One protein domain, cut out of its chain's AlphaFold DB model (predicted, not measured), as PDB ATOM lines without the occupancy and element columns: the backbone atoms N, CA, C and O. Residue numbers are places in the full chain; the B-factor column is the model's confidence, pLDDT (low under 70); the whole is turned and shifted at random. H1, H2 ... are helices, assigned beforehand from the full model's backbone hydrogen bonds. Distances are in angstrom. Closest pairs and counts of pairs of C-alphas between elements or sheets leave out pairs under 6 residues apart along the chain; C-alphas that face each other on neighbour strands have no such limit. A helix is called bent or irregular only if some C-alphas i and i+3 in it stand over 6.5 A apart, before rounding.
ATOM      1  N   SER A  11      39.476 -28.701  -8.432       71.75
ATOM      2  CA  SER A  11      39.157 -27.345  -7.990       71.75
ATOM      3  C   SER A  11      37.677 -26.973  -8.134       71.75
ATOM      4  O   SER A  11      37.138 -26.392  -7.204       71.75
ATOM      5  N   PHE A  12      36.982 -27.329  -9.224       83.69
ATOM      6  CA  PHE A  12      35.552 -27.013  -9.368       83.69
ATOM      7  C   PHE A  12      34.692 -27.752  -8.334       83.69
ATOM      8  O   PHE A  12      33.792 -27.159  -7.748       83.69
ATOM      9  N   LEU A  13      34.998 -29.025  -8.057       83.69
ATOM     10  CA  LEU A  13      34.294 -29.783  -7.015       83.69
ATOM     11  C   LEU A  13      34.573 -29.219  -5.620       83.69
ATOM     12  O   LEU A  13      33.673 -29.181  -4.789       83.69
ATOM     13  N   VAL A  14      35.807 -28.773  -5.374       86.50
ATOM     14  CA  VAL A  14      36.194 -28.090  -4.133       86.50
ATOM     15  C   VAL A  14      35.424 -26.779  -3.971       86.50
ATOM     16  O   VAL A  14      34.835 -26.546  -2.919       86.50
ATOM     17  N   TRP A  15      35.369 -25.945  -5.011       89.00
ATOM     18  CA  TRP A  15      34.623 -24.688  -4.972       89.00
ATOM     19  C   TRP A  15      33.136 -24.928  -4.767       89.00
ATOM     20  O   TRP A  15      32.571 -24.368  -3.835       89.00
ATOM     21  N   GLY A  16      32.521 -25.806  -5.559       91.69
ATOM     22  CA  GLY A  16      31.105 -26.128  -5.424       91.69
ATOM     23  C   GLY A  16      30.741 -26.589  -4.013       91.69
ATOM     24  O   GLY A  16      29.811 -26.042  -3.433       91.69
ATOM     25  N   LYS A  17      31.554 -27.458  -3.393       92.00
ATOM     26  CA  LYS A  17      31.392 -27.838  -1.978       92.00
ATOM     27  C   LYS A  17      31.427 -26.638  -1.031       92.00
ATOM     28  O   LYS A  17      30.577 -26.538  -0.154       92.00
ATOM     29  N   CYS A  18      32.388 -25.730  -1.198       93.38
ATOM     30  CA  CYS A  18      32.493 -24.541  -0.349       93.38
ATOM     31  C   CYS A  18      31.271 -23.623  -0.503       93.38
ATOM     32  O   CYS A  18      30.746 -23.131   0.492       93.38
ATOM     33  N   PHE A  19      30.780 -23.435  -1.732       94.38
ATOM     34  CA  PHE A  19      29.546 -22.689  -1.994       94.38
ATOM     35  C   PHE A  19      28.318 -23.388  -1.402       94.38
ATOM     36  O   PHE A  19      27.450 -22.710  -0.863       94.38
ATOM     37  N   THR A  20      28.243 -24.723  -1.448       94.62
ATOM     38  CA  THR A  20      27.152 -25.479  -0.815       94.62
ATOM     39  C   THR A  20      27.157 -25.284   0.694       94.62
ATOM     40  O   THR A  20      26.106 -25.031   1.269       94.62
ATOM     41  N   ILE A  21      28.328 -25.342   1.335       93.88
ATOM     42  CA  ILE A  21      28.440 -25.083   2.773       93.88
ATOM     43  C   ILE A  21      27.970 -23.661   3.099       93.88
ATOM     44  O   ILE A  21      27.182 -23.476   4.019       93.88
ATOM     45  N   GLU A  22      28.396 -22.663   2.327       94.50
ATOM     46  CA  GLU A  22      27.971 -21.278   2.542       94.50
ATOM     47  C   GLU A  22      26.455 -21.091   2.346       94.50
ATOM     48  O   GLU A  22      25.813 -20.382   3.123       94.50
ATOM     49  N   ALA A  23      25.862 -21.769   1.360       93.62
ATOM     50  CA  ALA A  23      24.416 -21.779   1.158       93.62
ATOM     51  C   ALA A  23      23.680 -22.416   2.342       93.62
ATOM     52  O   ALA A  23      22.697 -21.850   2.812       93.62
ATOM     53  N   LEU A  24      24.178 -23.541   2.867       93.62
ATOM     54  CA  LEU A  24      23.608 -24.210   4.040       93.62
ATOM     55  C   LEU A  24      23.699 -23.333   5.293       93.62
ATOM     56  O   LEU A  24      22.713 -23.211   6.017       93.62
ATOM     57  N   ILE A  25      24.838 -22.670   5.517       93.12
ATOM     58  CA  ILE A  25      25.005 -21.725   6.628       93.12
ATOM     59  C   ILE A  25      23.950 -20.613   6.532       93.12
ATOM     60  O   ILE A  25      23.287 -20.306   7.520       93.12
ATOM     61  N   GLN A  26      23.739 -20.036   5.345       93.00
ATOM     62  CA  GLN A  26      22.712 -19.009   5.163       93.00
ATOM     63  C   GLN A  26      21.285 -19.561   5.315       93.00
ATOM     64  O   GLN A  26      20.444 -18.894   5.923       93.00
ATOM     65  N   PHE A  27      21.011 -20.748   4.772       94.38
ATOM     66  CA  PHE A  27      19.703 -21.402   4.813       94.38
ATOM     67  C   PHE A  27      19.260 -21.656   6.255       94.38
ATOM     68  O   PHE A  27      18.240 -21.127   6.690       94.38
ATOM     69  N   PHE A  28      20.107 -22.325   7.041       94.12
ATOM     70  CA  PHE A  28      19.857 -22.615   8.453       94.12
ATOM     71  C   PHE A  28      20.053 -21.405   9.380       94.12
ATOM     72  O   PHE A  28      19.820 -21.506  10.585       94.12
ATOM     73  N   GLY A  29      20.447 -20.243   8.853       92.00
ATOM     74  CA  GLY A  29      20.641 -19.018   9.631       92.00
ATOM     75  C   GLY A  29      21.791 -19.103  10.639       92.00
ATOM     76  O   GLY A  29      21.663 -18.591  11.748       92.00
ATOM     77  N   MET A  30      22.878 -19.772  10.270       91.50
ATOM     78  CA  MET A  30      24.086 -19.941  11.078       91.50
ATOM     79  C   MET A  30      25.111 -18.827  10.788       91.50
ATOM     80  O   MET A  30      25.178 -18.290   9.676       91.50
ATOM     81  N   GLU A  31      25.957 -18.479  11.760       86.31
ATOM     82  CA  GLU A  31      27.084 -17.552  11.561       86.31
ATOM     83  C   GLU A  31      28.386 -18.244  11.134       86.31
ATOM     84  O   GLU A  31      29.290 -17.596  10.599       86.31
ATOM     85  N   ASN A  32      28.523 -19.544  11.359       86.75
ATOM     86  CA  ASN A  32      29.662 -20.356  10.931       86.75
ATOM     87  C   ASN A  32      29.272 -21.847  10.951       86.75
ATOM     88  O   ASN A  32      28.134 -22.177  11.265       86.75
ATOM     89  N   GLN A  33      30.191 -22.740  10.578       84.06
ATOM     90  CA  GLN A  33      29.914 -24.185  10.508       84.06
ATOM     91  C   GLN A  33      29.684 -24.837  11.878       84.06
ATOM     92  O   GLN A  33      29.020 -25.866  11.942       84.06
ATOM     93  N   ASP A  34      30.217 -24.242  12.944       87.00
ATOM     94  CA  ASP A  34      30.140 -24.763  14.310       87.00
ATOM     95  C   ASP A  34      28.951 -24.175  15.095       87.00
ATOM     96  O   ASP A  34      28.732 -24.526  16.254       87.00
ATOM     97  N   ASP A  35      28.188 -23.268  14.477       87.75
ATOM     98  CA  ASP A  35      27.030 -22.615  15.080       87.75
ATOM     99  C   ASP A  35      25.785 -23.523  15.058       87.75
ATOM    100  O   ASP A  35      25.700 -24.512  14.326       87.75
ATOM    101  N   HIS A  36      24.783 -23.189  15.862       87.12
ATOM    102  CA  HIS A  36      23.509 -23.892  15.844       87.12
ATOM    103  C   HIS A  36      22.559 -23.262  14.818       87.12
ATOM    104  O   HIS A  36      22.444 -22.036  14.772       87.12
ATOM    105  N   PRO A  37      21.810 -24.069  14.039       91.19
ATOM    106  CA  PRO A  37      20.750 -23.558  13.175       91.19
ATOM    107  C   PRO A  37      19.836 -22.610  13.947       91.19
ATOM    108  O   PRO A  37      19.464 -22.906  15.080       91.19
ATOM    109  N   THR A  38      19.450 -21.485  13.355       91.44
ATOM    110  CA  THR A  38      18.426 -20.576  13.897       91.44
ATOM    111  C   THR A  38      17.121 -20.659  13.107       91.44
ATOM    112  O   THR A  38      16.054 -20.433  13.679       91.44
ATOM    113  N   LYS A  39      17.200 -21.063  11.835       90.62
ATOM    114  CA  LYS A  39      16.086 -21.299  10.910       90.62
ATOM    115  C   LYS A  39      15.990 -22.780  10.543       90.62
ATOM    116  O   LYS A  39      16.936 -23.529  10.778       90.62
ATOM    117  N   HIS A  40      14.831 -23.187  10.015       89.69
ATOM    118  CA  HIS A  40      14.559 -24.555   9.537       89.69
ATOM    119  C   HIS A  40      14.942 -25.643  10.545       89.69
ATOM    120  O   HIS A  40      15.431 -26.707  10.182       89.69
ATOM    121  N   LYS A  41      14.735 -25.364  11.837       87.56
ATOM    122  CA  LYS A  41      15.028 -26.314  12.908       87.56
ATOM    123  C   LYS A  41      14.079 -27.507  12.834       87.56
ATOM    124  O   LYS A  41      12.892 -27.298  12.568       87.56
ATOM    125  N   PRO A  42      14.564 -28.715  13.161       85.06
ATOM    126  CA  PRO A  42      13.687 -29.839  13.435       85.06
ATOM    127  C   PRO A  42      12.637 -29.459  14.488       85.06
ATOM    128  O   PRO A  42      12.979 -28.763  15.454       85.06
ATOM    129  N   PRO A  43      11.376 -29.897  14.336       85.19
ATOM    130  CA  PRO A  43      10.354 -29.705  15.355       85.19
ATOM    131  C   PRO A  43      10.809 -30.276  16.703       85.19
ATOM    132  O   PRO A  43      11.412 -31.348  16.764       85.19
ATOM    133  N   SER A  44      10.501 -29.591  17.808       83.56
ATOM    134  CA  SER A  44      10.921 -30.021  19.153       83.56
ATOM    135  C   SER A  44      10.408 -31.417  19.536       83.56
ATOM    136  O   SER A  44      11.008 -32.085  20.373       83.56
ATOM    137  N   ASN A  45       9.313 -31.859  18.918       83.69
ATOM    138  CA  ASN A  45       8.665 -33.151  19.120       83.69
ATOM    139  C   ASN A  45       9.058 -34.209  18.071       83.69
ATOM    140  O   ASN A  45       8.378 -35.222  17.965       83.69
ATOM    141  N   ILE A  46      10.142 -34.024  17.306       82.94
ATOM    142  CA  ILE A  46      10.533 -34.952  16.226       82.94
ATOM    143  C   ILE A  46      10.692 -36.412  16.690       82.94
ATOM    144  O   ILE A  46      10.402 -37.330  15.934       82.94
ATOM    145  N   ASN A  47      11.090 -36.638  17.946       80.69
ATOM    146  CA  ASN A  47      11.231 -37.982  18.521       80.69
ATOM    147  C   ASN A  47       9.884 -38.660  18.836       80.69
ATOM    148  O   ASN A  47       9.849 -39.867  19.066       80.69
ATOM    149  N   GLU A  48       8.801 -37.887  18.884       84.94
ATOM    150  CA  GLU A  48       7.433 -38.344  19.156       84.94
ATOM    151  C   GLU A  48       6.600 -38.461  17.869       84.94
ATOM    152  O   GLU A  48       5.510 -39.031  17.890       84.94
ATOM    153  N   MET A  49       7.110 -37.932  16.752       84.94
ATOM    154  CA  MET A  49       6.446 -37.932  15.449       84.94
ATOM    155  C   MET A  49       6.513 -39.299  14.765       84.94
ATOM    156  O   MET A  49       7.448 -40.087  14.949       84.94
ATOM    157  N   GLY A  50       5.517 -39.572  13.923       89.06
ATOM    158  CA  GLY A  50       5.524 -40.743  13.053       89.06
ATOM    159  C   GLY A  50       6.627 -40.652  11.992       89.06
ATOM    160  O   GLY A  50       7.020 -39.564  11.577       89.06
ATOM    161  N   ARG A  51       7.108 -41.803  11.497       89.12
ATOM    162  CA  ARG A  51       8.142 -41.850  10.443       89.12
ATOM    163  C   ARG A  51       7.754 -41.032   9.205       89.12
ATOM    164  O   ARG A  51       8.592 -40.306   8.691       89.12
ATOM    165  N   GLU A  52       6.502 -41.139   8.769       90.06
ATOM    166  CA  GLU A  52       5.976 -40.415   7.601       90.06
ATOM    167  C   GLU A  52       5.977 -38.894   7.818       90.06
ATOM    168  O   GLU A  52       6.274 -38.131   6.907       90.06
ATOM    169  N   GLU A  53       5.696 -38.437   9.040       87.69
ATOM    170  CA  GLU A  53       5.707 -37.009   9.377       87.69
ATOM    171  C   GLU A  53       7.137 -36.455   9.420       87.69
ATOM    172  O   GLU A  53       7.378 -35.321   9.006       87.69
ATOM    173  N   ILE A  54       8.091 -37.264   9.896       88.81
ATOM    174  CA  ILE A  54       9.520 -36.938   9.872       88.81
ATOM    175  C   ILE A  54      10.023 -36.845   8.426       88.81
ATOM    176  O   ILE A  54      10.712 -35.889   8.082       88.81
ATOM    177  N   GLU A  55       9.688 -37.829   7.587       91.00
ATOM    178  CA  GLU A  55      10.072 -37.865   6.170       91.00
ATOM    179  C   GLU A  55       9.537 -36.640   5.432       91.00
ATOM    180  O   GLU A  55      10.319 -35.903   4.835       91.00
ATOM    181  N   LYS A  56       8.247 -36.339   5.607       91.56
ATOM    182  CA  LYS A  56       7.617 -35.154   5.026       91.56
ATOM    183  C   LYS A  56       8.295 -33.852   5.452       91.56
ATOM    184  O   LYS A  56       8.517 -32.983   4.622       91.56
ATOM    185  N   TYR A  57       8.655 -33.711   6.730       92.00
ATOM    186  CA  TYR A  57       9.387 -32.531   7.194       92.00
ATOM    187  C   TYR A  57      10.727 -32.363   6.459       92.00
ATOM    188  O   TYR A  57      11.063 -31.254   6.043       92.00
ATOM    189  N   TYR A  58      11.495 -33.443   6.287       91.19
ATOM    190  CA  TYR A  58      12.760 -33.366   5.557       91.19
ATOM    191  C   TYR A  58      12.550 -33.068   4.071       91.19
ATOM    192  O   TYR A  58      13.311 -32.274   3.525       91.19
ATOM    193  N   GLU A  59      11.532 -33.651   3.435       92.69
ATOM    194  CA  GLU A  59      11.158 -33.327   2.054       92.69
ATOM    195  C   GLU A  59      10.808 -31.842   1.907       92.69
ATOM    196  O   GLU A  59      11.402 -31.169   1.068       92.69
ATOM    197  N   ASP A  60       9.956 -31.301   2.784       93.62
ATOM    198  CA  ASP A  60       9.555 -29.888   2.766       93.62
ATOM    199  C   ASP A  60      10.776 -28.951   2.922       93.62
ATOM    200  O   ASP A  60      10.916 -27.961   2.199       93.62
ATOM    201  N   VAL A  61      11.700 -29.270   3.839       93.88
ATOM    202  CA  VAL A  61      12.932 -28.487   4.053       93.88
ATOM    203  C   VAL A  61      13.878 -28.578   2.852       93.88
ATOM    204  O   VAL A  61      14.491 -27.576   2.469       93.88
ATOM    205  N   LEU A  62      14.018 -29.760   2.249       91.38
ATOM    206  CA  LEU A  62      14.841 -29.950   1.055       91.38
ATOM    207  C   LEU A  62      14.254 -29.213  -0.147       91.38
ATOM    208  O   LEU A  62      14.999 -28.538  -0.858       91.38
ATOM    209  N   ASP A  63      12.941 -29.281  -0.345       92.56
ATOM    210  CA  ASP A  63      12.241 -28.551  -1.397       92.56
ATOM    211  C   ASP A  63      12.413 -27.042  -1.226       92.56
ATOM    212  O   ASP A  63      12.675 -26.335  -2.200       92.56
ATOM    213  N   GLU A  64      12.344 -26.523   0.002       93.12
ATOM    214  CA  GLU A  64      12.605 -25.106   0.261       93.12
ATOM    215  C   GLU A  64      14.050 -24.718  -0.095       93.12
ATOM    216  O   GLU A  64      14.267 -23.716  -0.784       93.12
ATOM    217  N   PHE A  65      15.040 -25.537   0.280       92.62
ATOM    218  CA  PHE A  65      16.440 -25.314  -0.094       92.62
ATOM    219  C   PHE A  65      16.637 -25.330  -1.618       92.62
ATOM    220  O   PHE A  65      17.286 -24.443  -2.181       92.62
ATOM    221  N   ILE A  66      16.058 -26.322  -2.299       90.19
ATOM    222  CA  ILE A  66      16.118 -26.466  -3.757       90.19
ATOM    223  C   ILE A  66      15.487 -25.243  -4.423       90.19
ATOM    224  O   ILE A  66      16.099 -24.644  -5.308       90.19
ATOM    225  N   ASN A  67      14.306 -24.821  -3.975       89.62
ATOM    226  CA  ASN A  67      13.624 -23.650  -4.515       89.62
ATOM    227  C   ASN A  67      14.432 -22.364  -4.310       89.62
ATOM    228  O   ASN A  67      14.524 -21.543  -5.221       89.62
ATOM    229  N   GLN A  68      15.066 -22.206  -3.148       89.12
ATOM    230  CA  GLN A  68      15.828 -21.007  -2.818       89.12
ATOM    231  C   GLN A  68      17.179 -20.913  -3.543       89.12
ATOM    232  O   GLN A  68      17.587 -19.811  -3.909       89.12
ATOM    233  N   PHE A  69      17.898 -22.023  -3.729       88.62
ATOM    234  CA  PHE A  69      19.285 -21.988  -4.220       88.62
ATOM    235  C   PHE A  69      19.498 -22.647  -5.582       88.62
ATOM    236  O   PHE A  69      20.493 -22.342  -6.238       88.62
ATOM    237  N   LEU A  70      18.605 -23.540  -6.020       84.25
ATOM    238  CA  LEU A  70      18.771 -24.314  -7.257       84.25
ATOM    239  C   LEU A  70      17.719 -23.994  -8.317       84.25
ATOM    240  O   LEU A  70      18.048 -24.013  -9.499       84.25
ATOM    241  N   LEU A  71      16.488 -23.666  -7.928       80.75
ATOM    242  CA  LEU A  71      15.412 -23.282  -8.850       80.75
ATOM    243  C   LEU A  71      15.079 -21.792  -8.793       80.75
ATOM    244  O   LEU A  71      14.176 -21.351  -9.503       80.75
ATOM    245  N   ALA A  72      15.804 -21.013  -7.983       68.00
ATOM    246  CA  ALA A  72      15.628 -19.573  -7.934       68.00
ATOM    247  C   ALA A  72      15.737 -18.999  -9.349       68.00
ATOM    248  O   ALA A  72      16.763 -19.131 -10.023       68.00
ATOM    249  N   ASN A  73      14.645 -18.384  -9.807       59.06
ATOM    250  CA  ASN A  73      14.629 -17.692 -11.080       59.06
ATOM    251  C   ASN A  73      15.682 -16.593 -11.006       59.06
ATOM    252  O   ASN A  73      15.552 -15.665 -10.209       59.06
ATOM    253  N   MET A  74      16.712 -16.697 -11.844       55.91
ATOM    254  CA  MET A  74      17.613 -15.583 -12.114       55.91
ATOM    255  C   MET A  74      16.713 -14.411 -12.503       55.91
ATOM    256  O   MET A  74      16.034 -14.481 -13.530       55.91
ATOM    257  N   THR A  75      16.615 -13.385 -11.656       49.25
ATOM    258  CA  THR A  75      15.774 -12.214 -11.915       49.25
ATOM    259  C   THR A  75      16.411 -11.430 -13.056       49.25
ATOM    260  O   THR A  75      17.152 -10.479 -12.847       49.25
ATOM    261  N   GLY A  76      16.182 -11.885 -14.286       47.62
ATOM    262  CA  GLY A  76      16.664 -11.282 -15.521       47.62
ATOM    263  C   GLY A  76      15.816 -10.080 -15.915       47.62
ATOM    264  O   GLY A  76      15.240 -10.063 -16.998       47.62
ATOM    265  N   GLY A  77      15.698  -9.099 -15.021       47.06
ATOM    266  CA  GLY A  77      15.293  -7.753 -15.407       47.06
ATOM    267  C   GLY A  77      16.536  -6.965 -15.805       47.06
ATOM    268  O   GLY A  77      17.526  -7.008 -15.084       47.06
ATOM    269  N   ASP A  78      16.499  -6.239 -16.923       49.41
ATOM    270  CA  ASP A  78      17.502  -5.230 -17.318       49.41
ATOM    271  C   ASP A  78      17.449  -4.005 -16.369       49.41
ATOM    272  O   ASP A  78      17.270  -2.864 -16.793       49.41
ATOM    273  N   SER A  79      17.523  -4.222 -15.055       54.44
ATOM    274  CA  SER A  79      17.615  -3.149 -14.068       54.44
ATOM    275  C   SER A  79      19.052  -3.012 -13.573       54.44
ATOM    276  O   SER A  79      19.746  -3.995 -13.299       54.44
ATOM    277  N   ASP A  80      19.491  -1.764 -13.393       56.09
ATOM    278  CA  ASP A  80      20.723  -1.377 -12.692       56.09
ATOM    279  C   ASP A  80      20.663  -1.725 -11.182       56.09
ATOM    280  O   ASP A  80      21.168  -0.993 -10.341       56.09
ATOM    281  N   GLU A  81      20.005  -2.822 -10.803       62.84
ATOM    282  CA  GLU A  81      19.855  -3.309  -9.426       62.84
ATOM    283  C   GLU A  81      20.284  -4.778  -9.275       62.84
ATOM    284  O   GLU A  81      20.327  -5.293  -8.158       62.84
ATOM    285  N   ASN A  82      20.677  -5.447 -10.366       73.81
ATOM    286  CA  ASN A  82      21.074  -6.853 -10.333       73.81
ATOM    287  C   ASN A  82      22.336  -7.105  -9.487       73.81
ATOM    288  O   ASN A  82      23.358  -6.418  -9.613       73.81
ATOM    289  N   ASP A  83      22.278  -8.153  -8.664       85.25
ATOM    290  CA  ASP A  83      23.416  -8.688  -7.919       85.25
ATOM    291  C   ASP A  83      24.111  -9.780  -8.744       85.25
ATOM    292  O   ASP A  83      23.744 -10.958  -8.727       85.25
ATOM    293  N   PHE A  84      25.150  -9.392  -9.480       84.31
ATOM    294  CA  PHE A  84      25.876 -10.301 -10.367       84.31
ATOM    295  C   PHE A  84      26.676 -11.363  -9.612       84.31
ATOM    296  O   PHE A  84      26.944 -12.429 -10.162       84.31
ATOM    297  N   VAL A  85      27.066 -11.088  -8.365       88.38
ATOM    298  CA  VAL A  85      27.766 -12.065  -7.522       88.38
ATOM    299  C   VAL A  85      26.788 -13.131  -7.046       88.38
ATOM    300  O   VAL A  85      27.107 -14.316  -7.122       88.38
ATOM    301  N   ASN A  86      25.588 -12.739  -6.613       88.38
ATOM    302  CA  ASN A  86      24.540 -13.683  -6.232       88.38
ATOM    303  C   ASN A  86      24.130 -14.567  -7.417       88.38
ATOM    304  O   ASN A  86      24.204 -15.790  -7.317       88.38
ATOM    305  N   ASN A  87      23.840 -13.948  -8.564       87.31
ATOM    306  CA  ASN A  87      23.504 -14.631  -9.814       87.31
ATOM    307  C   ASN A  87      24.577 -15.653 -10.221       87.31
ATOM    308  O   ASN A  87      24.276 -16.811 -10.506       87.31
ATOM    309  N   TYR A  88      25.852 -15.252 -10.197       88.12
ATOM    310  CA  TYR A  88      26.963 -16.162 -10.473       88.12
ATOM    311  C   TYR A  88      27.004 -17.339  -9.488       88.12
ATOM    312  O   TYR A  88      27.221 -18.480  -9.893       88.12
ATOM    313  N   SER A  89      26.774 -17.069  -8.204       89.81
ATOM    314  CA  SER A  89      26.839 -18.068  -7.134       89.81
ATOM    315  C   SER A  89      25.711 -19.097  -7.227       89.81
ATOM    316  O   SER A  89      25.964 -20.289  -7.052       89.81
ATOM    317  N   ILE A  90      24.491 -18.660  -7.563       89.06
ATOM    318  CA  ILE A  90      23.342 -19.539  -7.827       89.06
ATOM    319  C   ILE A  90      23.626 -20.425  -9.046       89.06
ATOM    320  O   ILE A  90      23.517 -21.648  -8.954       89.06
ATOM    321  N   CYS A  91      24.087 -19.848 -10.161       87.56
ATOM    322  CA  CYS A  91      24.456 -20.636 -11.341       87.56
ATOM    323  C   CYS A  91      25.575 -21.646 -11.054       87.56
ATOM    324  O   CYS A  91      25.537 -22.776 -11.540       87.56
ATOM    325  N   LEU A  92      26.581 -21.261 -10.260       89.69
ATOM    326  CA  LEU A  92      27.665 -22.160  -9.871       89.69
ATOM    327  C   LEU A  92      27.132 -23.353  -9.075       89.69
ATOM    328  O   LEU A  92      27.519 -24.485  -9.372       89.69
ATOM    329  N   LEU A  93      26.231 -23.124  -8.113       91.75
ATOM    330  CA  LEU A  93      25.585 -24.199  -7.359       91.75
ATOM    331  C   LEU A  93      24.770 -25.123  -8.262       91.75
ATOM    332  O   LEU A  93      24.934 -26.337  -8.173       91.75
ATOM    333  N   GLN A  94      23.955 -24.572  -9.164       88.56
ATOM    334  CA  GLN A  94      23.181 -25.362 -10.125       88.56
ATOM    335  C   GLN A  94      24.085 -26.315 -10.920       88.56
ATOM    336  O   GLN A  94      23.835 -27.520 -10.969       88.56
ATOM    337  N   TYR A  95      25.183 -25.808 -11.489       87.94
ATOM    338  CA  TYR A  95      26.122 -26.648 -12.238       87.94
ATOM    339  C   TYR A  95      26.877 -27.640 -11.357       87.94
ATOM    340  O   TYR A  95      27.130 -28.767 -11.788       87.94
ATOM    341  N   PHE A  96      27.227 -27.252 -10.130       91.62
ATOM    342  CA  PHE A  96      27.852 -28.158  -9.176       91.62
ATOM    343  C   PHE A  96      26.947 -29.348  -8.861       91.62
ATOM    344  O   PHE A  96      27.415 -30.481  -8.958       91.62
ATOM    345  N   PHE A  97      25.669 -29.118  -8.551       91.25
ATOM    346  CA  PHE A  97      24.738 -30.195  -8.228       91.25
ATOM    347  C   PHE A  97      24.441 -31.089  -9.432       91.25
ATOM    348  O   PHE A  97      24.472 -32.301  -9.269       91.25
ATOM    349  N   VAL A  98      24.278 -30.544 -10.644       89.38
ATOM    350  CA  VAL A  98      24.122 -31.362 -11.867       89.38
ATOM    351  C   VAL A  98      25.339 -32.267 -12.093       89.38
ATOM    352  O   VAL A  98      25.195 -33.451 -12.393       89.38
ATOM    353  N   LEU A  99      26.555 -31.740 -11.924       88.38
ATOM    354  CA  LEU A  99      27.778 -32.534 -12.071       88.38
ATOM    355  C   LEU A  99      27.959 -33.542 -10.933       88.38
ATOM    356  O   LEU A  99      28.433 -34.652 -11.174       88.38
ATOM    357  N   HIS A 100      27.605 -33.173  -9.702       90.00
ATOM    358  CA  HIS A 100      27.647 -34.073  -8.554       90.00
ATOM    359  C   HIS A 100      26.670 -35.238  -8.737       90.00
ATOM    360  O   HIS A 100      27.065 -36.386  -8.559       90.00
ATOM    361  N   ASP A 101      25.444 -34.943  -9.166       91.50
ATOM    362  CA  ASP A 101      24.398 -35.908  -9.496       91.50
ATOM    363  C   ASP A 101      24.866 -36.870 -10.598       91.50
ATOM    364  O   ASP A 101      24.814 -38.085 -10.433       91.50
ATOM    365  N   MET A 102      25.475 -36.350 -11.668       90.06
ATOM    366  CA  MET A 102      26.049 -37.192 -12.721       90.06
ATOM    367  C   MET A 102      27.122 -38.143 -12.195       90.06
ATOM    368  O   MET A 102      27.105 -39.328 -12.526       90.06
ATOM    369  N   LYS A 103      28.052 -37.657 -11.362       89.31
ATOM    370  CA  LYS A 103      29.072 -38.528 -10.761       89.31
ATOM    371  C   LYS A 103      28.424 -39.587  -9.885       89.31
ATOM    372  O   LYS A 103      28.833 -40.739  -9.956       89.31
ATOM    373  N   ASP A 104      27.456 -39.213  -9.065       92.56
ATOM    374  CA  ASP A 104      26.743 -40.129  -8.181       92.56
ATOM    375  C   ASP A 104      26.004 -41.220  -8.978       92.56
ATOM    376  O   ASP A 104      26.259 -42.408  -8.785       92.56
ATOM    377  N   ALA A 105      25.245 -40.827 -10.004       93.44
ATOM    378  CA  ALA A 105      24.567 -41.732 -10.927       93.44
ATOM    379  C   ALA A 105      25.536 -42.697 -11.633       93.44
ATOM    380  O   ALA A 105      25.224 -43.880 -11.794       93.44
ATOM    381  N   VAL A 106      26.737 -42.231 -12.010       92.94
ATOM    382  CA  VAL A 106      27.798 -43.109 -12.527       92.94
ATOM    383  C   VAL A 106      28.214 -44.133 -11.485       92.94
ATOM    384  O   VAL A 106      28.280 -45.302 -11.841       92.94
ATOM    385  N   HIS A 107      28.498 -43.738 -10.238       91.62
ATOM    386  CA  HIS A 107      28.941 -44.669  -9.192       91.62
ATOM    387  C   HIS A 107      27.861 -45.710  -8.884       91.62
ATOM    388  O   HIS A 107      28.166 -46.905  -8.801       91.62
ATOM    389  N   GLU A 108      26.602 -45.290  -8.777       93.88
ATOM    390  CA  GLU A 108      25.445 -46.171  -8.585       93.88
ATOM    391  C   GLU A 108      25.181 -47.079  -9.795       93.88
ATOM    392  O   GLU A 108      24.625 -48.163  -9.641       93.88
ATOM    393  N   GLY A 109      25.639 -46.689 -10.988       92.62
ATOM    394  CA  GLY A 109      25.328 -47.379 -12.240       92.62
ATOM    395  C   GLY A 109      23.890 -47.134 -12.703       92.62
ATOM    396  O   GLY A 109      23.307 -47.969 -13.392       92.62
ATOM    397  N   ASN A 110      23.302 -46.003 -12.308       94.88
ATOM    398  CA  ASN A 110      21.926 -45.643 -12.621       94.88
ATOM    399  C   ASN A 110      21.839 -45.025 -14.026       94.88
ATOM    400  O   ASN A 110      21.957 -43.810 -14.212       94.88
ATOM    401  N   THR A 162      27.385 -47.556 -18.072       93.31
ATOM    402  CA  THR A 162      28.376 -47.754 -17.010       93.31
ATOM    403  C   THR A 162      28.808 -49.216 -16.925       93.31
ATOM    404  O   THR A 162      28.172 -50.117 -17.472       93.31
ATOM    405  N   ALA A 163      29.938 -49.465 -16.267       92.19
ATOM    406  CA  ALA A 163      30.479 -50.798 -16.069       92.19
ATOM    407  C   ALA A 163      31.091 -50.954 -14.671       92.19
ATOM    408  O   ALA A 163      32.006 -50.219 -14.291       92.19
ATOM    409  N   ASN A 164      30.671 -51.988 -13.939       92.50
ATOM    410  CA  ASN A 164      31.265 -52.366 -12.656       92.50
ATOM    411  C   ASN A 164      32.465 -53.310 -12.832       92.50
ATOM    412  O   ASN A 164      32.432 -54.479 -12.451       92.50
ATOM    413  N   TRP A 165      33.542 -52.824 -13.450       83.88
ATOM    414  CA  TRP A 165      34.677 -53.687 -13.800       83.88
ATOM    415  C   TRP A 165      35.419 -54.271 -12.585       83.88
ATOM    416  O   TRP A 165      35.932 -55.387 -12.647       83.88
ATOM    417  N   LYS A 166      35.516 -53.510 -11.487       82.75
ATOM    418  CA  LYS A 166      36.219 -53.937 -10.263       82.75
ATOM    419  C   LYS A 166      35.321 -54.706  -9.288       82.75
ATOM    420  O   LYS A 166      35.850 -55.313  -8.360       82.75
ATOM    421  N   GLY A 167      34.005 -54.683  -9.494       87.25
ATOM    422  CA  GLY A 167      33.022 -55.208  -8.551       87.25
ATOM    423  C   GLY A 167      32.852 -54.327  -7.307       87.25
ATOM    424  O   GLY A 167      33.712 -53.511  -6.964       87.25
ATOM    425  N   GLY A 168      31.736 -54.538  -6.605       89.31
ATOM    426  CA  GLY A 168      31.364 -53.829  -5.376       89.31
ATOM    427  C   GLY A 168      30.330 -52.722  -5.598       89.31
ATOM    428  O   GLY A 168      30.170 -52.217  -6.709       89.31
ATOM    429  N   ALA A 169      29.614 -52.360  -4.535       89.56
ATOM    430  CA  ALA A 169      28.643 -51.270  -4.568       89.56
ATOM    431  C   ALA A 169      29.343 -49.925  -4.824       89.56
ATOM    432  O   ALA A 169      30.450 -49.707  -4.329       89.56
ATOM    433  N   GLN A 170      28.701 -49.049  -5.601       87.50
ATOM    434  CA  GLN A 170      29.181 -47.693  -5.908       87.50
ATOM    435  C   GLN A 170      30.567 -47.628  -6.588       87.50
ATOM    436  O   GLN A 170      31.301 -46.650  -6.467       87.50
ATOM    437  N   ARG A 171      30.964 -48.694  -7.298       89.69
ATOM    438  CA  ARG A 171      32.268 -48.805  -7.991       89.69
ATOM    439  C   ARG A 171      32.150 -48.881  -9.510       89.69
ATOM    440  O   ARG A 171      33.101 -49.276 -10.191       89.69
ATOM    441  N   ASN A 172      30.990 -48.509 -10.035       92.81
ATOM    442  CA  ASN A 172      30.789 -48.362 -11.463       92.81
ATOM    443  C   ASN A 172      31.659 -47.224 -12.011       92.81
ATOM    444  O   ASN A 172      31.969 -46.247 -11.329       92.81
ATOM    445  N   VAL A 173      32.064 -47.378 -13.264       90.69
ATOM    446  CA  VAL A 173      32.733 -46.341 -14.046       90.69
ATOM    447  C   VAL A 173      32.007 -46.186 -15.368       90.69
ATOM    448  O   VAL A 173      31.428 -47.147 -15.874       90.69
ATOM    449  N   GLU A 174      32.063 -45.002 -15.960       88.94
ATOM    450  CA  GLU A 174      31.542 -44.785 -17.309       88.94
ATOM    451  C   GLU A 174      32.194 -45.746 -18.307       88.94
ATOM    452  O   GLU A 174      33.417 -45.959 -18.298       88.94
ATOM    453  N   ILE A 175      31.384 -46.314 -19.202       89.38
ATOM    454  CA  ILE A 175      31.872 -47.283 -20.186       89.38
ATOM    455  C   ILE A 175      32.892 -46.659 -21.147       89.38
ATOM    456  O   ILE A 175      33.865 -47.314 -21.521       89.38
ATOM    457  N   ASP A 176      32.727 -45.377 -21.483       84.81
ATOM    458  CA  ASP A 176      33.658 -44.635 -22.338       84.81
ATOM    459  C   ASP A 176      35.038 -44.507 -21.681       84.81
ATOM    460  O   ASP A 176      36.060 -44.766 -22.320       84.81
ATOM    461  N   LEU A 177      35.080 -44.205 -20.377       84.88
ATOM    462  CA  LEU A 177      36.326 -44.132 -19.614       84.88
ATOM    463  C   LEU A 177      37.014 -45.501 -19.533       84.88
ATOM    464  O   LEU A 177      38.238 -45.607 -19.683       84.88
ATOM    465  N   LEU A 178      36.239 -46.569 -19.331       87.88
ATOM    466  CA  LEU A 178      36.762 -47.932 -19.368       87.88
ATOM    467  C   LEU A 178      37.347 -48.256 -20.751       87.88
ATOM    468  O   LEU A 178      38.455 -48.791 -20.842       87.88
ATOM    469  N   GLN A 179      36.639 -47.905 -21.824       87.25
ATOM    470  CA  GLN A 179      37.088 -48.113 -23.197       87.25
ATOM    471  C   GLN A 179      38.350 -47.301 -23.511       87.25
ATOM    472  O   GLN A 179      39.277 -47.824 -24.132       87.25
ATOM    473  N   GLU A 180      38.453 -46.063 -23.032       87.50
ATOM    474  CA  GLU A 180      39.646 -45.239 -23.203       87.50
ATOM    475  C   GLU A 180      40.868 -45.842 -22.500       87.50
ATOM    476  O   GLU A 180      41.951 -45.917 -23.089       87.50
ATOM    477  N   ASN A 181      40.699 -46.328 -21.267       86.31
ATOM    478  CA  ASN A 181      41.765 -47.006 -20.532       86.31
ATOM    479  C   ASN A 181      42.242 -48.259 -21.279       86.31
ATOM    480  O   ASN A 181      43.444 -48.445 -21.469       86.31
ATOM    481  N   ARG A 182      41.315 -49.067 -21.807       85.94
ATOM    482  CA  ARG A 182      41.657 -50.249 -22.618       85.94
ATOM    483  C   ARG A 182      42.379 -49.874 -23.910       85.94
ATOM    484  O   ARG A 182      43.387 -50.490 -24.253       85.94
ATOM    485  N   ASN A 183      41.918 -48.831 -24.596       89.38
ATOM    486  CA  ASN A 183      42.566 -48.314 -25.799       89.38
ATOM    487  C   ASN A 183      43.983 -47.807 -25.504       89.38
ATOM    488  O   ASN A 183      44.888 -47.977 -26.320       89.38
ATOM    489  N   ARG A 184      44.199 -47.190 -24.338       88.31
ATOM    490  CA  ARG A 184      45.520 -46.738 -23.892       88.31
ATOM    491  C   ARG A 184      46.468 -47.912 -23.663       88.31
ATOM    492  O   ARG A 184      47.608 -47.848 -24.121       88.31
ATOM    493  N   ASP A 185      46.011 -48.969 -22.999       86.25
ATOM    494  CA  ASP A 185      46.817 -50.171 -22.760       86.25
ATOM    495  C   ASP A 185      47.189 -50.862 -24.072       86.25
ATOM    496  O   ASP A 185      48.355 -51.196 -24.294       86.25
ATOM    497  N   LEU A 186      46.232 -50.967 -24.995       88.12
ATOM    498  CA  LEU A 186      46.476 -51.505 -26.327       88.12
ATOM    499  C   LEU A 186      47.518 -50.680 -27.093       88.12
ATOM    500  O   LEU A 186      48.480 -51.226 -27.632       88.12
ATOM    501  N   LYS A 187      47.377 -49.349 -27.101       89.12
ATOM    502  CA  LYS A 187      48.340 -48.444 -27.750       89.12
ATOM    503  C   LYS A 187      49.743 -48.576 -27.154       89.12
ATOM    504  O   LYS A 187      50.716 -48.528 -27.905       89.12
ATOM    505  N   LYS A 188      49.867 -48.752 -25.832       88.56
ATOM    506  CA  LYS A 188      51.162 -48.998 -25.173       88.56
ATOM    507  C   LYS A 188      51.788 -50.305 -25.647       88.56
ATOM    508  O   LYS A 188      52.965 -50.301 -26.000       88.56
ATOM    509  N   LEU A 189      51.003 -51.379 -25.703       87.06
ATOM    510  CA  LEU A 189      51.458 -52.686 -26.171       87.06
ATOM    511  C   LEU A 189      51.947 -52.609 -27.624       87.06
ATOM    512  O   LEU A 189      53.090 -52.960 -27.899       87.06
ATOM    513  N   ILE A 190      51.138 -52.037 -28.525       87.81
ATOM    514  CA  ILE A 190      51.492 -51.849 -29.943       87.81
ATOM    515  C   ILE A 190      52.754 -50.994 -30.085       87.81
ATOM    516  O   ILE A 190      53.623 -51.293 -30.902       87.81
ATOM    517  N   LYS A 191      52.895 -49.925 -29.290       88.62
ATOM    518  CA  LYS A 191      54.107 -49.095 -29.301       88.62
ATOM    519  C   LYS A 191      55.340 -49.892 -28.856       88.62
ATOM    520  O   LYS A 191      56.393 -49.730 -29.464       88.62
ATOM    521  N   GLY A 192      55.195 -50.762 -27.855       87.38
ATOM    522  CA  GLY A 192      56.259 -51.635 -27.353       87.38
ATOM    523  C   GLY A 192      56.759 -52.672 -28.365       87.38
ATOM    524  O   GLY A 192      57.906 -53.092 -28.271       87.38
ATOM    525  N   MET A 193      55.956 -53.032 -29.370       87.44
ATOM    526  CA  MET A 193      56.349 -53.989 -30.419       87.44
ATOM    527  C   MET A 193      57.428 -53.455 -31.378       87.44
ATOM    528  O   MET A 193      58.018 -54.230 -32.130       87.44
ATOM    529  N   GLY A 194      57.698 -52.145 -31.381       88.25
ATOM    530  CA  GLY A 194      58.734 -51.546 -32.225       88.25
ATOM    531  C   GLY A 194      58.473 -51.756 -33.720       88.25
ATOM    532  O   GLY A 194      57.386 -51.444 -34.208       88.25
ATOM    533  N   ALA A 195      59.474 -52.268 -34.441       86.12
ATOM    534  CA  ALA A 195      59.391 -52.558 -35.875       86.12
ATOM    535  C   ALA A 195      58.570 -53.822 -36.206       86.12
ATOM    536  O   ALA A 195      58.154 -53.998 -37.346       86.12
ATOM    537  N   ASN A 196      58.261 -54.675 -35.220       84.00
ATOM    538  CA  ASN A 196      57.570 -55.957 -35.420       84.00
ATOM    539  C   ASN A 196      56.037 -55.819 -35.529       84.00
ATOM    540  O   ASN A 196      55.285 -56.710 -35.128       84.00
ATOM    541  N   LYS A 197      55.549 -54.683 -36.034       85.06
ATOM    542  CA  LYS A 197      54.119 -54.402 -36.202       85.06
ATOM    543  C   LYS A 197      53.626 -55.013 -37.508       85.06
ATOM    544  O   LYS A 197      53.650 -54.368 -38.548       85.06
ATOM    545  N   THR A 198      53.175 -56.257 -37.441       91.62
ATOM    546  CA  THR A 198      52.365 -56.872 -38.500       91.62
ATOM    547  C   THR A 198      50.916 -56.955 -38.036       91.62
ATOM    548  O   THR A 198      50.667 -57.031 -36.831       91.62
ATOM    549  N   ASP A 199      49.955 -56.993 -38.958       91.19
ATOM    550  CA  ASP A 199      48.528 -57.074 -38.605       91.19
ATOM    551  C   ASP A 199      48.225 -58.286 -37.719       91.19
ATOM    552  O   ASP A 199      47.529 -58.181 -36.711       91.19
ATOM    553  N   LYS A 200      48.849 -59.429 -38.026       92.69
ATOM    554  CA  LYS A 200      48.736 -60.649 -37.220       92.69
ATOM    555  C   LYS A 200      49.304 -60.466 -35.813       92.69
ATOM    556  O   LYS A 200      48.725 -60.945 -34.842       92.69
ATOM    557  N   ALA A 201      50.442 -59.786 -35.689       87.69
ATOM    558  CA  ALA A 201      51.039 -59.524 -34.389       87.69
ATOM    559  C   ALA A 201      50.186 -58.535 -33.574       87.69
ATOM    560  O   ALA A 201      50.042 -58.721 -32.367       87.69
ATOM    561  N   ILE A 202      49.578 -57.535 -34.222       89.69
ATOM    562  CA  ILE A 202      48.650 -56.590 -33.590       89.69
ATOM    563  C   ILE A 202      47.373 -57.303 -33.127       89.69
ATOM    564  O   ILE A 202      46.954 -57.075 -31.994       89.69
ATOM    565  N   ASP A 203      46.774 -58.187 -33.934       92.38
ATOM    566  CA  ASP A 203      45.579 -58.952 -33.532       92.38
ATOM    567  C   ASP A 203      45.878 -59.851 -32.322       92.38
ATOM    568  O   ASP A 203      45.190 -59.794 -31.299       92.38
ATOM    569  N   ASN A 204      46.984 -60.599 -32.375       89.38
ATOM    570  CA  ASN A 204      47.427 -61.441 -31.263       89.38
ATOM    571  C   ASN A 204      47.663 -60.622 -29.982       89.38
ATOM    572  O   ASN A 204      47.195 -60.993 -28.903       89.38
ATOM    573  N   ALA A 205      48.354 -59.485 -30.097       87.44
ATOM    574  CA  ALA A 205      48.614 -58.574 -28.989       87.44
ATOM    575  C   ALA A 205      47.308 -57.990 -28.413       87.44
ATOM    576  O   ALA A 205      47.132 -57.936 -27.194       87.44
ATOM    577  N   SER A 206      46.357 -57.626 -29.277       87.56
ATOM    578  CA  SER A 206      45.050 -57.085 -28.888       87.56
ATOM    579  C   SER A 206      44.229 -58.077 -28.072       87.56
ATOM    580  O   SER A 206      43.613 -57.698 -27.076       87.56
ATOM    581  N   ARG A 207      44.264 -59.362 -28.437       88.81
ATOM    582  CA  ARG A 207      43.598 -60.439 -27.685       88.81
ATOM    583  C   ARG A 207      44.273 -60.706 -26.338       88.81
ATOM    584  O   ARG A 207      43.591 -60.976 -25.352       88.81
ATOM    585  N   ALA A 208      45.600 -60.592 -26.275       89.06
ATOM    586  CA  ALA A 208      46.384 -60.888 -25.077       89.06
ATOM    587  C   ALA A 208      46.441 -59.738 -24.050       89.06
ATOM    588  O   ALA A 208      46.723 -59.993 -22.877       89.06
ATOM    589  N   VAL A 209      46.157 -58.488 -24.447       87.19
ATOM    590  CA  VAL A 209      46.380 -57.278 -23.621       87.19
ATOM    591  C   VAL A 209      45.748 -57.359 -22.228       87.19
ATOM    592  O   VAL A 209      46.368 -56.977 -21.236       87.19
ATOM    593  N   GLY A 210      44.533 -57.908 -22.127       84.44
ATOM    594  CA  GLY A 210      43.824 -58.033 -20.853       84.44
ATOM    595  C   GLY A 210      44.484 -59.029 -19.897       84.44
ATOM    596  O   GLY A 210      44.568 -58.760 -18.699       84.44
ATOM    597  N   GLY A 211      44.977 -60.153 -20.426       86.94
ATOM    598  CA  GLY A 211      45.711 -61.157 -19.655       86.94
ATOM    599  C   GLY A 211      47.092 -60.654 -19.241       86.94
ATOM    600  O   GLY A 211      47.452 -60.748 -18.071       86.94
ATOM    601  N   ALA A 212      47.819 -60.028 -20.171       86.88
ATOM    602  CA  ALA A 212      49.131 -59.442 -19.908       86.88
ATOM    603  C   ALA A 212      49.085 -58.397 -18.779       86.88
ATOM    604  O   ALA A 212      49.938 -58.417 -17.893       86.88
ATOM    605  N   ARG A 213      48.054 -57.536 -18.756       84.38
ATOM    606  CA  ARG A 213      47.846 -56.562 -17.672       84.38
ATOM    607  C   ARG A 213      47.677 -57.240 -16.312       84.38
ATOM    608  O   ARG A 213      48.351 -56.855 -15.366       84.38
ATOM    609  N   LYS A 214      46.820 -58.264 -16.219       86.44
ATOM    610  CA  LYS A 214      46.587 -59.001 -14.964       86.44
ATOM    611  C   LYS A 214      47.852 -59.691 -14.454       86.44
ATOM    612  O   LYS A 214      48.110 -59.673 -13.257       86.44
ATOM    613  N   ILE A 215      48.641 -60.279 -15.356       89.50
ATOM    614  CA  ILE A 215      49.915 -60.920 -15.003       89.50
ATOM    615  C   ILE A 215      50.894 -59.884 -14.442       89.50
ATOM    616  O   ILE A 215      51.500 -60.130 -13.404       89.50
ATOM    617  N   ALA A 216      51.011 -58.719 -15.087       87.00
ATOM    618  CA  ALA A 216      51.864 -57.635 -14.606       87.00
ATOM    619  C   ALA A 216      51.419 -57.113 -13.227       87.00
ATOM    620  O   ALA A 216      52.247 -56.979 -12.335       87.00
ATOM    621  N   GLU A 217      50.116 -56.889 -13.027       85.62
ATOM    622  CA  GLU A 217      49.552 -56.458 -11.737       85.62
ATOM    623  C   GLU A 217      49.819 -57.477 -10.620       85.62
ATOM    624  O   GLU A 217      50.203 -57.100  -9.514       85.62
ATOM    625  N   ASN A 218      49.665 -58.772 -10.910       89.00
ATOM    626  CA  ASN A 218      49.943 -59.831  -9.943       89.00
ATOM    627  C   ASN A 218      51.440 -59.943  -9.623       89.00
ATOM    628  O   ASN A 218      51.810 -60.125  -8.467       89.00
ATOM    629  N   PHE A 219      52.308 -59.811 -10.629       90.00
ATOM    630  CA  PHE A 219      53.755 -59.803 -10.423       90.00
ATOM    631  C   PHE A 219      54.182 -58.635  -9.527       90.00
ATOM    632  O   PHE A 219      54.931 -58.829  -8.574       90.00
ATOM    633  N   ASP A 220      53.660 -57.436  -9.788       88.25
ATOM    634  CA  ASP A 220      53.932 -56.252  -8.971       88.25
ATOM    635  C   ASP A 220      53.511 -56.454  -7.513       88.25
ATOM    636  O   ASP A 220      54.268 -56.124  -6.601       88.25
ATOM    637  N   TYR A 221      52.329 -57.043  -7.306       86.19
ATOM    638  CA  TYR A 221      51.818 -57.395  -5.983       86.19
ATOM    639  C   TYR A 221      52.734 -58.393  -5.259       86.19
ATOM    640  O   TYR A 221      53.093 -58.173  -4.105       86.19
ATOM    641  N   MET A 222      53.163 -59.459  -5.941       90.00
ATOM    642  CA  MET A 222      54.034 -60.492  -5.364       90.00
ATOM    643  C   MET A 222      55.420 -59.971  -4.972       90.00
ATOM    644  O   MET A 222      56.023 -60.481  -4.034       90.00
ATOM    645  N   VAL A 223      55.934 -58.971  -5.688       90.62
ATOM    646  CA  VAL A 223      57.258 -58.383  -5.431       90.62
ATOM    647  C   VAL A 223      57.178 -57.242  -4.402       90.62
ATOM    648  O   VAL A 223      58.166 -56.553  -4.168       90.62
ATOM    649  N   TYR A 224      56.013 -57.026  -3.773       83.19
ATOM    650  CA  TYR A 224      55.753 -55.882  -2.889       83.19
ATOM    651  C   TYR A 224      56.155 -54.556  -3.533       83.19
ATOM    652  O   TYR A 224      56.632 -53.633  -2.870       83.19
ATOM    653  N   ARG A 225      55.996 -54.457  -4.857       77.25
ATOM    654  CA  ARG A 225      56.293 -53.218  -5.551       77.25
ATOM    655  C   ARG A 225      55.254 -52.210  -5.102       77.25
ATOM    656  O   ARG A 225      54.074 -52.365  -5.417       77.25
ATOM    657  N   GLU A 226      55.695 -51.188  -4.375       70.50
ATOM    658  CA  GLU A 226      54.821 -50.087  -3.996       70.50
ATOM    659  C   GLU A 226      54.108 -49.582  -5.249       70.50
ATOM    660  O   GLU A 226      54.724 -49.380  -6.308       70.50
ATOM    661  N   ALA A 227      52.784 -49.441  -5.153       62.91
ATOM    662  CA  ALA A 227      52.013 -48.856  -6.229       62.91
ATOM    663  C   ALA A 227      52.657 -47.507  -6.539       62.91
ATOM    664  O   ALA A 227      52.736 -46.652  -5.660       62.91
ATOM    665  N   LYS A 228      53.155 -47.325  -7.770       55.47
ATOM    666  CA  LYS A 228      53.689 -46.031  -8.191       55.47
ATOM    667  C   LYS A 228      52.568 -45.015  -8.017       55.47
ATOM    668  O   LYS A 228      51.676 -44.941  -8.862       55.47
ATOM    669  N   SER A 229      52.609 -44.238  -6.937       50.00
ATOM    670  CA  SER A 229      51.847 -43.007  -6.860       50.00
ATOM    671  C   SER A 229      52.293 -42.194  -8.065       50.00
ATOM    672  O   SER A 229      53.496 -41.988  -8.269       50.00
ATOM    673  N   SER A 230      51.358 -41.778  -8.916       49.16
ATOM    674  CA  SER A 230      51.682 -40.732  -9.879       49.16
ATOM    675  C   SER A 230      52.315 -39.578  -9.098       49.16
ATOM    676  O   SER A 230      51.918 -39.302  -7.969       49.16
ATOM    677  N   SER A 231      53.306 -38.898  -9.679       39.59
ATOM    678  CA  SER A 231      54.014 -37.786  -9.016       39.59
ATOM    679  C   SER A 231      53.085 -36.638  -8.574       39.59
ATOM    680  O   SER A 231      53.517 -35.713  -7.896       39.59
ATOM    681  N   HIS A 232      51.808 -36.709  -8.946       41.97
ATOM    682  CA  HIS A 232      50.709 -35.992  -8.329       41.97
ATOM    683  C   HIS A 232      50.111 -36.864  -7.220       41.97
ATOM    684  O   HIS A 232      49.059 -37.479  -7.401       41.97
ATOM    685  N   SER A 233      50.763 -36.911  -6.055       40.69
ATOM    686  CA  SER A 233      50.024 -37.180  -4.821       40.69
ATOM    687  C   SER A 233      48.827 -36.230  -4.822       40.69
ATOM    688  O   SER A 233      49.029 -35.041  -5.086       40.69
ATOM    689  N   HIS A 234      47.606 -36.720  -4.595       49.47
ATOM    690  CA  HIS A 234      46.464 -35.836  -4.372       49.47
ATOM    691  C   HIS A 234      46.828 -34.920  -3.199       49.47
ATOM    692  O   HIS A 234      46.775 -35.338  -2.045       49.47
ATOM    693  N   ALA A 235      47.298 -33.706  -3.497       55.78
ATOM    694  CA  ALA A 235      47.567 -32.712  -2.478       55.78
ATOM    695  C   ALA A 235      46.245 -32.494  -1.744       55.78
ATOM    696  O   ALA A 235      45.198 -32.370  -2.382       55.78
ATOM    697  N   SER A 236      46.291 -32.542  -0.415       65.75
ATOM    698  CA  SER A 236      45.102 -32.338   0.403       65.75
ATOM    699  C   SER A 236      44.464 -30.998   0.031       65.75
ATOM    700  O   SER A 236      45.107 -29.955   0.156       65.75
ATOM    701  N   SER A 237      43.210 -31.034  -0.427       72.56
ATOM    702  CA  SER A 237      42.433 -29.843  -0.788       72.56
ATOM    703  C   SER A 237      42.010 -29.022   0.425       72.56
ATOM    704  O   SER A 237      41.536 -27.907   0.256       72.56
ATOM    705  N   LEU A 238      42.232 -29.523   1.647       81.25
ATOM    706  CA  LEU A 238      41.778 -28.893   2.888       81.25
ATOM    707  C   LEU A 238      42.270 -27.450   3.032       81.25
ATOM    708  O   LEU A 238      41.507 -26.571   3.409       81.25
ATOM    709  N   LYS A 239      43.537 -27.182   2.690       82.94
ATOM    710  CA  LYS A 239      44.089 -25.819   2.768       82.94
ATOM    711  C   LYS A 239      43.429 -24.865   1.774       82.94
ATOM    712  O   LYS A 239      43.293 -23.682   2.079       82.94
ATOM    713  N   ASP A 240      43.060 -25.367   0.600       83.94
ATOM    714  CA  ASP A 240      42.393 -24.573  -0.428       83.94
ATOM    715  C   ASP A 240      40.919 -24.360  -0.060       83.94
ATOM    716  O   ASP A 240      40.426 -23.241  -0.163       83.94
ATOM    717  N   GLU A 241      40.252 -25.388   0.469       88.06
ATOM    718  CA  GLU A 241      38.889 -25.318   1.009       88.06
ATOM    719  C   GLU A 241      38.780 -24.275   2.125       88.06
ATOM    720  O   GLU A 241      37.924 -23.398   2.055       88.06
ATOM    721  N   SER A 242      39.683 -24.295   3.114       88.06
ATOM    722  CA  SER A 242      39.664 -23.318   4.211       88.06
ATOM    723  C   SER A 242      39.811 -21.876   3.722       88.06
ATOM    724  O   SER A 242      39.137 -20.990   4.240       88.06
ATOM    725  N   LYS A 243      40.661 -21.634   2.714       89.19
ATOM    726  CA  LYS A 243      40.841 -20.298   2.124       89.19
ATOM    727  C   LYS A 243      39.611 -19.842   1.348       89.19
ATOM    728  O   LYS A 243      39.163 -18.713   1.511       89.19
ATOM    729  N   VAL A 244      39.050 -20.724   0.521       90.25
ATOM    730  CA  VAL A 244      37.835 -20.410  -0.238       90.25
ATOM    731  C   VAL A 244      36.695 -20.105   0.728       90.25
ATOM    732  O   VAL A 244      36.019 -19.099   0.563       90.25
ATOM    733  N   LEU A 245      36.518 -20.907   1.780       91.38
ATOM    734  CA  LEU A 245      35.507 -20.657   2.804       91.38
ATOM    735  C   LEU A 245      35.712 -19.307   3.496       91.38
ATOM    736  O   LEU A 245      34.749 -18.552   3.602       91.38
ATOM    737  N   SER A 246      36.937 -18.957   3.914       90.44
ATOM    738  CA  SER A 246      37.188 -17.647   4.532       90.44
ATOM    739  C   SER A 246      36.837 -16.484   3.603       90.44
ATOM    740  O   SER A 246      36.233 -15.509   4.047       90.44
ATOM    741  N   ASP A 247      37.141 -16.612   2.309       91.31
ATOM    742  CA  ASP A 247      36.812 -15.591   1.314       91.31
ATOM    743  C   ASP A 247      35.293 -15.498   1.086       91.31
ATOM    744  O   ASP A 247      34.739 -14.398   1.012       91.31
ATOM    745  N   LEU A 248      34.593 -16.637   1.037       91.50
ATOM    746  CA  LEU A 248      33.134 -16.685   0.891       91.50
ATOM    747  C   LEU A 248      32.409 -16.085   2.101       91.50
ATOM    748  O   LEU A 248      31.427 -15.370   1.900       91.50
ATOM    749  N   ARG A 249      32.916 -16.284   3.328       89.75
ATOM    750  CA  ARG A 249      32.354 -15.656   4.541       89.75
ATOM    751  C   ARG A 249      32.382 -14.132   4.472       89.75
ATOM    752  O   ARG A 249      31.454 -13.483   4.954       89.75
ATOM    753  N   ILE A 250      33.435 -13.561   3.885       89.12
ATOM    754  CA  ILE A 250      33.554 -12.111   3.681       89.12
ATOM    755  C   ILE A 250      32.622 -11.666   2.553       89.12
ATOM    756  O   ILE A 250      31.916 -10.668   2.687       89.12
ATOM    757  N   LEU A 251      32.610 -12.412   1.445       88.62
ATOM    758  CA  LEU A 251      31.850 -12.066   0.248       88.62
ATOM    759  C   LEU A 251      30.331 -12.148   0.457       88.62
ATOM    760  O   LEU A 251      29.607 -11.359  -0.147       88.62
ATOM    761  N   LYS A 252      29.852 -13.094   1.279       90.00
ATOM    762  CA  LYS A 252      28.427 -13.417   1.491       90.00
ATOM    763  C   LYS A 252      27.666 -13.524   0.162       90.00
ATOM    764  O   LYS A 252      26.787 -12.705  -0.127       90.00
TER     765      LYS A 252
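AT A GLANCE: This is residues 11 to 110 and 162 to 252 of the 269 residues of an uncharacterized protein of Paramuricea clavata (UniProt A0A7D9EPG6). Two separate groups of helices stand far apart and are joined into an open, loose frame with an empty middle: in one group H1 is sandwiched crosswise between H6 and H3, with H2 meeting H3 at its last residue, and in the other H4 meets the first arm of the bent helix H5. The long link from H5 to H6 runs back between the groups, with residues 228 to 236 standing free, and residues 47 to 53 stick out at the far end of H2. The printed part has 191 residues with six named helices, H1 to H6 in chain order, and no named strand; the class is all helix. It is extended, with a radius of gyration of the C-alphas of 25.1 A and spans of 71 by 50 by 32 A.

HOW THE PARTS SIT: H1, residues 11 to 27, touches H3, residues 84 to 108, at a steep tilt of 67 degrees, opposite ways; H3 does so with residues 89 to 96 alone, and the closest C-alphas, of Gly 16 and Phe 96, are 5.4 A apart. H1 also touches H6, residues 238 to 251, at a steep tilt of 46 degrees, the same way, with the C-alphas of Cys 18 and Leu 245 closest at 5.8 A. H3 and H6 are apart. H2, residues 51 to 69, only just touches H3, with 3 pairs of C-alphas within 8 A; the closest are those of Phe 69 and Ile 90, 6.0 A. H4, residues 175 to 192, is apart from H3. H5, residues 199 to 222, was assigned as one helix by its hydrogen bonds but is bent, with C-alphas 207 and 210 7.2 A apart; its arms H5a and H5b stand at a steep tilt of 54 degrees. H4 touches H5a with residues 186 to 190 alone, closest at the C-alphas of Leu 186 and Ser 206, 6.3 A; H4 and H5b are near each other. In each helix and arm every O i to N i+4 pair is within hydrogen-bond range.

IN THESE COORDINATES: H1 begins at C-alpha 11, (39.157, -27.345, -7.990), and is 24.0 A long. H2 measures 27.1 A and H3, the longest helix, 35.9 A, ending at C-alpha 108, (25.445, -46.171, -8.585). H4 measures 25.8 A, H5a, residues 199 to 207, 12.4 A, and H5b, residues 210 to 222, 18.7 A. H6 measures 19.7 A and ends at C-alpha 251, (31.850, -12.066, 0.248).

THE WHOLE: The two C-alphas farthest apart, of Asn 45 and Ala 195, are 77.3 A apart. Residues 111 to 161 are not printed, and C-alphas 110 and 162 are 8.1 A apart across the cut. The links H1 to H2, H2 to H3 and H5 to H6 are long. Confidence is under 70 at residues 72 to 81 and 227 to 236; the mean pLDDT of the printed part is 84.7.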